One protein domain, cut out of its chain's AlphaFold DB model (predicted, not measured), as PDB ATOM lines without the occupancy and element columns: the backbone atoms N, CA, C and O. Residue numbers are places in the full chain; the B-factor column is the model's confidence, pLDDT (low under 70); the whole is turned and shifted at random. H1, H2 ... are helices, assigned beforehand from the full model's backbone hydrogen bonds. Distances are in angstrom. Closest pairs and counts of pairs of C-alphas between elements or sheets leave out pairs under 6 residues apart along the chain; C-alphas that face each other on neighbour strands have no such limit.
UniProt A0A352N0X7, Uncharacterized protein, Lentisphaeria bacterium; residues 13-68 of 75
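What this domain is: This is residues 13 to 68 of the 75 residues of an uncharacterized protein of Lentisphaeria bacterium (UniProt A0A352N0X7). Two long helices, H1 and H3, form a lopsided V, the first turns of H3 packing on H1; short H2 packs on both near their meeting. Residues 60 to 68, of which 60 to 67 belong to H3, stick out. The printed part has 56 residues with H1, H2 and H3 in chain order, all helix, compact with a radius of gyration of the C-alphas of 11.3 A, spanning 40 by 22 by 17 A.

How they stand to each other: H1, residues 13 to 29, touches H2, residues 35 to 41, about perpendicular at 89 degrees; their closest C-alphas, Tyr 18 and Val 35, are 5.5 A apart. H3, residues 48 to 67, touches H1 with residues 48 to 52 alone, at a steep tilt of 41 degrees, the same way; the closest C-alphas, Ala 21 and Arg 48, are 5.4 A apart. Each helix has every O i to N i+4 pair within hydrogen-bond range.

Where its parts are: H1 starts at C-alpha 13 (-12.274, 20.346, -22.228) and is 24.3 A long; H3, 29.0 A, ends at C-alpha 67 (-35.606, 6.238, 4.755).

The domain as a whole: The printed part has no cut; residues 44 and 66 to 68 have pLDDT under 70.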
ATOM      1  N   GLU A  13     -11.706  21.644 -21.859       81.44
ATOM      2  CA  GLU A  13     -12.274  20.346 -22.228       81.44
ATOM      3  C   GLU A  13     -12.916  19.646 -21.024       81.44
ATOM      4  O   GLU A  13     -14.046  19.168 -21.098       81.44
ATOM      5  N   LEU A  14     -12.236  19.679 -19.875       81.69
ATOM      6  CA  LEU A  14     -12.736  19.078 -18.644       81.69
ATOM      7  C   LEU A  14     -13.951  19.844 -18.105       81.69
ATOM      8  O   LEU A  14     -14.935  19.233 -17.695       81.69
ATOM      9  N   ASN A  15     -13.933  21.179 -18.175       85.38
ATOM     10  CA  ASN A  15     -15.106  22.000 -17.857       85.38
ATOM     11  C   ASN A  15     -16.298  21.675 -18.771       85.38
ATOM     12  O   ASN A  15     -17.433  21.650 -18.299       85.38
ATOM     13  N   GLY A  16     -16.051  21.394 -20.055       88.75
ATOM     14  CA  GLY A  16     -17.071  20.937 -20.998       88.75
ATOM     15  C   GLY A  16     -17.713  19.618 -20.564       88.75
ATOM     16  O   GLY A  16     -18.938  19.526 -20.515       88.75
ATOM     17  N   ILE A  17     -16.902  18.640 -20.155       90.12
ATOM     18  CA  ILE A  17     -17.380  17.340 -19.662       90.12
ATOM     19  C   ILE A  17     -18.274  17.506 -18.421       90.12
ATOM     20  O   ILE A  17     -19.368  16.940 -18.369       90.12
ATOM     21  N   TYR A  18     -17.864  18.326 -17.445       90.19
ATOM     22  CA  TYR A  18     -18.689  18.596 -16.260       90.19
ATOM     23  C   TYR A  18     -19.971  19.370 -16.589       90.19
ATOM     24  O   TYR A  18     -21.014  19.096 -15.996       90.19
ATOM     25  N   ALA A  19     -19.931  20.309 -17.539       92.62
ATOM     26  CA  ALA A  19     -21.119  21.039 -17.981       92.62
ATOM     27  C   ALA A  19     -22.126  20.125 -18.700       92.62
ATOM     28  O   ALA A  19     -23.337  20.254 -18.504       92.62
ATOM     29  N   GLU A  20     -21.646  19.171 -19.502       93.62
ATOM     30  CA  GLU A  20     -22.505  18.159 -20.119       93.62
ATOM     31  C   GLU A  20     -23.128  17.225 -19.080       93.62
ATOM     32  O   GLU A  20     -24.326  16.946 -19.164       93.62
ATOM     33  N   ALA A  21     -22.346  16.786 -18.089       91.31
ATOM     34  CA  ALA A  21     -22.849  15.976 -16.983       91.31
ATOM     35  C   ALA A  21     -23.920  16.726 -16.170       91.31
ATOM     36  O   ALA A  21     -24.962  16.153 -15.854       91.31
ATOM     37  N   ASP A  22     -23.716  18.017 -15.885       94.12
ATOM     38  CA  ASP A  22     -24.694  18.855 -15.179       94.12
ATOM     39  C   ASP A  22     -26.019  18.975 -15.945       94.12
ATOM     40  O   ASP A  22     -27.099  18.857 -15.358       94.12
ATOM     41  N   ARG A  23     -25.950  19.133 -17.274       95.56
ATOM     42  CA  ARG A  23     -27.141  19.141 -18.131       95.56
ATOM     43  C   ARG A  23     -27.870  17.798 -18.092       95.56
ATOM     44  O   ARG A  23     -29.087  17.789 -17.921       95.56
ATOM     45  N   GLU A  24     -27.147  16.686 -18.220       94.38
ATOM     46  CA  GLU A  24     -27.733  15.338 -18.179       94.38
ATOM     47  C   GLU A  24     -28.413  15.063 -16.827       94.38
ATOM     48  O   GLU A  24     -29.547  14.581 -16.769       94.38
ATOM     49  N   ILE A  25     -27.776  15.462 -15.724       93.00
ATOM     50  CA  ILE A  25     -28.357  15.368 -14.381       93.00
ATOM     51  C   ILE A  25     -29.613  16.237 -14.266       93.00
ATOM     52  O   ILE A  25     -30.623  15.784 -13.725       93.00
ATOM     53  N   LYS A  26     -29.597  17.459 -14.805       94.94
ATOM     54  CA  LYS A  26     -30.772  18.338 -14.800       94.94
ATOM     55  C   LYS A  26     -31.953  17.732 -15.547       94.94
ATOM     56  O   LYS A  26     -33.081  17.842 -15.068       94.94
ATOM     57  N   GLU A  27     -31.708  17.084 -16.679       94.94
ATOM     58  CA  GLU A  27     -32.741  16.380 -17.443       94.94
ATOM     59  C   GLU A  27     -33.303  15.176 -16.668       94.94
ATOM     60  O   GLU A  27     -34.518  14.982 -16.636       94.94
ATOM     61  N   ALA A  28     -32.448  14.410 -15.985       91.00
ATOM     62  CA  ALA A  28     -32.856  13.209 -15.254       91.00
ATOM     63  C   ALA A  28     -33.528  13.489 -13.895       91.00
ATOM     64  O   ALA A  28     -34.454  12.776 -13.503       91.00
ATOM     65  N   TYR A  29     -33.066  14.503 -13.159       89.31
ATOM     66  CA  TYR A  29     -33.471  14.769 -11.772       89.31
ATOM     67  C   TYR A  29     -34.277  16.065 -11.601       89.31
ATOM     68  O   TYR A  29     -34.794  16.324 -10.515       89.31
ATOM     69  N   GLY A  30     -34.401  16.884 -12.649       92.38
ATOM     70  CA  GLY A  30     -35.136  18.152 -12.621       92.38
ATOM     71  C   GLY A  30     -34.396  19.306 -11.936       92.38
ATOM     72  O   GLY A  30     -34.963  20.389 -11.794       92.38
ATOM     73  N   PHE A  31     -33.141  19.110 -11.519       91.75
ATOM     74  CA  PHE A  31     -32.295  20.151 -10.933       91.75
ATOM     75  C   PHE A  31     -30.829  19.989 -11.348       91.75
ATOM     76  O   PHE A  31     -30.367  18.878 -11.591       91.75
ATOM     77  N   SER A  32     -30.108  21.108 -11.406       93.88
ATOM     78  CA  SER A  32     -28.677  21.161 -11.721       93.88
ATOM     79  C   SER A  32     -27.877  21.279 -10.415       93.88
ATOM     80  O   SER A  32     -28.162  22.187  -9.627       93.88
ATOM     81  N   PRO A  33     -26.949  20.348 -10.125       89.00
ATOM     82  CA  PRO A  33     -26.055  20.449  -8.971       89.00
ATOM     83  C   PRO A  33     -24.957  21.513  -9.133       89.00
ATOM     84  O   PRO A  33     -24.447  22.001  -8.124       89.00
ATOM     85  N   GLY A  34     -24.608  21.883 -10.366       90.94
ATOM     86  CA  GLY A  34     -23.548  22.832 -10.691       90.94
ATOM     87  C   GLY A  34     -22.216  22.154 -11.018       90.94
ATOM     88  O   GLY A  34     -21.837  21.142 -10.422       90.94
ATOM     89  N   VAL A  35     -21.479  22.750 -11.956       89.81
ATOM     90  CA  VAL A  35     -20.190  22.243 -12.455       89.81
ATOM     91  C   VAL A  35     -19.170  22.108 -11.328       89.81
ATOM     92  O   VAL A  35     -18.536  21.067 -11.189       89.81
ATOM     93  N   GLU A  36     -19.061  23.113 -10.463       87.00
ATOM     94  CA  GLU A  36     -18.110  23.137  -9.351       87.00
ATOM     95  C   GLU A  36     -18.373  22.010  -8.349       87.00
ATOM     96  O   GLU A  36     -17.438  21.429  -7.794       87.00
ATOM     97  N   PHE A  37     -19.647  21.671  -8.137       88.56
ATOM     98  CA  PHE A  37     -20.027  20.557  -7.282       88.56
ATOM     99  C   PHE A  37     -19.611  19.220  -7.900       88.56
ATOM    100  O   PHE A  37     -19.028  18.384  -7.212       88.56
ATOM    101  N   LEU A  38     -19.866  19.027  -9.197       88.62
ATOM    102  CA  LEU A  38     -19.475  17.803  -9.902       88.62
ATOM    103  C   LEU A  38     -17.953  17.641  -9.961       88.62
ATOM    104  O   LEU A  38     -17.450  16.536  -9.770       88.62
ATOM    105  N   MET A  39     -17.219  18.742 -10.118       87.69
ATOM    106  CA  MET A  39     -15.759  18.748 -10.030       87.69
ATOM    107  C   MET A  39     -15.260  18.313  -8.652       87.69
ATOM    108  O   MET A  39     -14.285  17.572  -8.563       87.69
ATOM    109  N   ALA A  40     -15.914  18.756  -7.574       85.25
ATOM    110  CA  ALA A  40     -15.559  18.352  -6.216       85.25
ATOM    111  C   ALA A  40     -15.934  16.890  -5.917       85.25
ATOM    112  O   ALA A  40     -15.217  16.219  -5.175       85.25
ATOM    113  N   LEU A  41     -17.043  16.402  -6.482       83.00
ATOM    114  CA  LEU A  41     -17.531  15.035  -6.292       83.00
ATOM    115  C   LEU A  41     -16.660  14.006  -7.024       83.00
ATOM    116  O   LEU A  41     -16.314  12.973  -6.453       83.00
ATOM    117  N   SER A  42     -16.286  14.311  -8.264       77.56
ATOM    118  CA  SER A  42     -15.628  13.387  -9.187       77.56
ATOM    119  C   SER A  42     -14.265  13.934  -9.615       77.56
ATOM    120  O   SER A  42     -13.945  13.983 -10.801       77.56
ATOM    121  N   LEU A  43     -13.457  14.368  -8.637       71.44
ATOM    122  CA  LEU A  43     -12.123  14.934  -8.870       71.44
ATOM    123  C   LEU A  43     -11.330  14.046  -9.837       71.44
ATOM    124  O   LEU A  43     -11.144  12.858  -9.577       71.44
ATOM    125  N   SER A  44     -10.818  14.641 -10.918       65.81
ATOM    126  CA  SER A  44     -10.012  13.997 -11.973       65.81
ATOM    127  C   SER A  44     -10.720  12.996 -12.896       65.81
ATOM    128  O   SER A  44     -10.036  12.287 -13.629       65.81
ATOM    129  N   LYS A  45     -12.058  12.957 -12.927       78.25
ATOM    130  CA  LYS A  45     -12.785  12.204 -13.959       78.25
ATOM    131  C   LYS A  45     -12.847  12.982 -15.269       78.25
ATOM    132  O   LYS A  45     -13.136  14.179 -15.261       78.25
ATOM    133  N   ASP A  46     -12.580  12.279 -16.360       76.81
ATOM    134  CA  ASP A  46     -12.601  12.745 -17.748       76.81
ATOM    135  C   ASP A  46     -13.735  12.105 -18.572       76.81
ATOM    136  O   ASP A  46     -13.901  12.415 -19.748       76.81
ATOM    137  N   ASP A  47     -14.568  11.268 -17.945       85.19
ATOM    138  CA  ASP A  47     -15.726  10.633 -18.572       85.19
ATOM    139  C   ASP A  47     -17.045  11.116 -17.943       85.19
ATOM    140  O   ASP A  47     -17.275  11.019 -16.732       85.19
ATOM    141  N   ARG A  48     -17.948  11.620 -18.796       87.50
ATOM    142  CA  ARG A  48     -19.273  12.132 -18.410       87.50
ATOM    143  C   ARG A  48     -20.122  11.080 -17.689       87.50
ATOM    144  O   ARG A  48     -20.774  11.388 -16.694       87.50
ATOM    145  N   SER A  49     -20.129   9.851 -18.196       87.94
ATOM    146  CA  SER A  49     -20.929   8.735 -17.676       87.94
ATOM    147  C   SER A  49     -20.527   8.383 -16.248       87.94
ATOM    148  O   SER A  49     -21.390   8.092 -15.418       87.94
ATOM    149  N   GLU A  50     -19.226   8.431 -15.953       90.00
ATOM    150  CA  GLU A  50     -18.709   8.189 -14.606       90.00
ATOM    151  C   GLU A  50     -19.178   9.273 -13.627       90.00
ATOM    152  O   GLU A  50     -19.689   8.946 -12.557       90.00
ATOM    153  N   ILE A  51     -19.118  10.548 -14.026       89.12
ATOM    154  CA  ILE A  51     -19.569  11.688 -13.206       89.12
ATOM    155  C   ILE A  51     -21.075  11.595 -12.897       89.12
ATOM    156  O   ILE A  51     -21.504  11.765 -11.752       89.12
ATOM    157  N   VAL A  52     -21.900  11.284 -13.904       88.50
ATOM    158  CA  VAL A  52     -23.350  11.084 -13.719       88.50
ATOM    159  C   VAL A  52     -23.626   9.870 -12.820       88.50
ATOM    160  O   VAL A  52     -24.532   9.908 -11.979       88.50
ATOM    161  N   GLY A  53     -22.831   8.805 -12.955       90.12
ATOM    162  CA  GLY A  53     -22.897   7.606 -12.122       90.12
ATOM    163  C   GLY A  53     -22.597   7.880 -10.645       90.12
ATOM    164  O   GLY A  53     -23.376   7.462  -9.780       90.12
ATOM    165  N   ASP A  54     -21.533   8.630 -10.358       89.44
ATOM    166  CA  ASP A  54     -21.148   9.047  -9.003       89.44
ATOM    167  C   ASP A  54     -22.254   9.884  -8.349       89.44
ATOM    168  O   ASP A  54     -22.661   9.633  -7.207       89.44
ATOM    169  N   PHE A  55     -22.817  10.835  -9.100       89.81
ATOM    170  CA  PHE A  55     -23.941  11.637  -8.632       89.81
ATOM    171  C   PHE A  55     -25.169  10.773  -8.312       89.81
ATOM    172  O   PHE A  55     -25.767  10.895  -7.238       89.81
ATOM    173  N   ALA A  56     -25.528   9.844  -9.202       89.56
ATOM    174  CA  ALA A  56     -26.646   8.932  -8.985       89.56
ATOM    175  C   ALA A  56     -26.436   8.037  -7.750       89.56
ATOM    176  O   ALA A  56     -27.382   7.791  -6.990       89.56
ATOM    177  N   ALA A  57     -25.208   7.566  -7.518       90.25
ATOM    178  CA  ALA A  57     -24.853   6.801  -6.327       90.25
ATOM    179  C   ALA A  57     -25.029   7.640  -5.052       90.25
ATOM    180  O   ALA A  57     -25.711   7.204  -4.121       90.25
ATOM    181  N   MET A  58     -24.521   8.876  -5.038       89.69
ATOM    182  CA  MET A  58     -24.681   9.807  -3.917       89.69
ATOM    183  C   MET A  58     -26.158  10.087  -3.597       89.69
ATOM    184  O   MET A  58     -26.561  10.063  -2.427       89.69
ATOM    185  N   VAL A  59     -26.991  10.319  -4.617       88.19
ATOM    186  CA  VAL A  59     -28.435  10.540  -4.440       88.19
ATOM    187  C   VAL A  59     -29.102   9.310  -3.820       88.19
ATOM    188  O   VAL A  59     -29.880   9.446  -2.873       88.19
ATOM    189  N   ARG A  60     -28.774   8.102  -4.296       88.94
ATOM    190  CA  ARG A  60     -29.309   6.846  -3.743       88.94
ATOM    191  C   ARG A  60     -28.908   6.647  -2.286       88.94
ATOM    192  O   ARG A  60     -29.769   6.323  -1.470       88.94
ATOM    193  N   GLU A  61     -27.644   6.869  -1.942       87.94
ATOM    194  CA  GLU A  61     -27.160   6.755  -0.561       87.94
ATOM    195  C   GLU A  61     -27.831   7.778   0.365       87.94
ATOM    196  O   GLU A  61     -28.277   7.442   1.465       87.94
ATOM    197  N   THR A  62     -28.013   9.011  -0.106       84.56
ATOM    198  CA  THR A  62     -28.734  10.053   0.641       84.56
ATOM    199  C   THR A  62     -30.206   9.684   0.845       84.56
ATOM    200  O   THR A  62     -30.754   9.857   1.936       84.56
ATOM    201  N   ALA A  63     -30.858   9.123  -0.176       83.19
ATOM    202  CA  ALA A  63     -32.240   8.665  -0.088       83.19
ATOM    203  C   ALA A  63     -32.407   7.477   0.877       83.19
ATOM    204  O   ALA A  63     -33.394   7.432   1.614       83.19
ATOM    205  N   LYS A  64     -31.443   6.545   0.925       79.50
ATOM    206  CA  LYS A  64     -31.419   5.452   1.912       79.50
ATOM    207  C   LYS A  64     -31.300   5.988   3.340       79.50
ATOM    208  O   LYS A  64     -32.083   5.584   4.192       79.50
ATOM    209  N   LYS A  65     -30.399   6.949   3.583       72.44
ATOM    210  CA  LYS A  65     -30.252   7.604   4.897       72.44
ATOM    211  C   LYS A  65     -31.536   8.300   5.352       72.44
ATOM    212  O   LYS A  65     -31.884   8.216   6.519       72.44
ATOM    213  N   LYS A  66     -32.285   8.932   4.440       61.84
ATOM    214  CA  LYS A  66     -33.589   9.536   4.776       61.84
ATOM    215  C   LYS A  66     -34.686   8.514   5.090       61.84
ATOM    216  O   LYS A  66     -35.602   8.838   5.836       61.84
ATOM    217  N   LYS A  67     -34.625   7.311   4.509       58.31
ATOM    218  CA  LYS A  67     -35.606   6.238   4.755       58.31
ATOM    219  C   LYS A  67     -35.329   5.430   6.022       58.31
ATOM    220  O   LYS A  67     -36.248   4.781   6.502       58.31
ATOM    221  N   ASN A  68     -34.118   5.524   6.571       51.91
ATOM    222  CA  ASN A  68     -33.775   5.018   7.895       51.91
ATOM    223  C   ASN A  68     -33.554   6.192   8.864       51.91
ATOM    224  O   ASN A  68     -32.404   6.553   9.128       51.91
TER     225      ASN A  68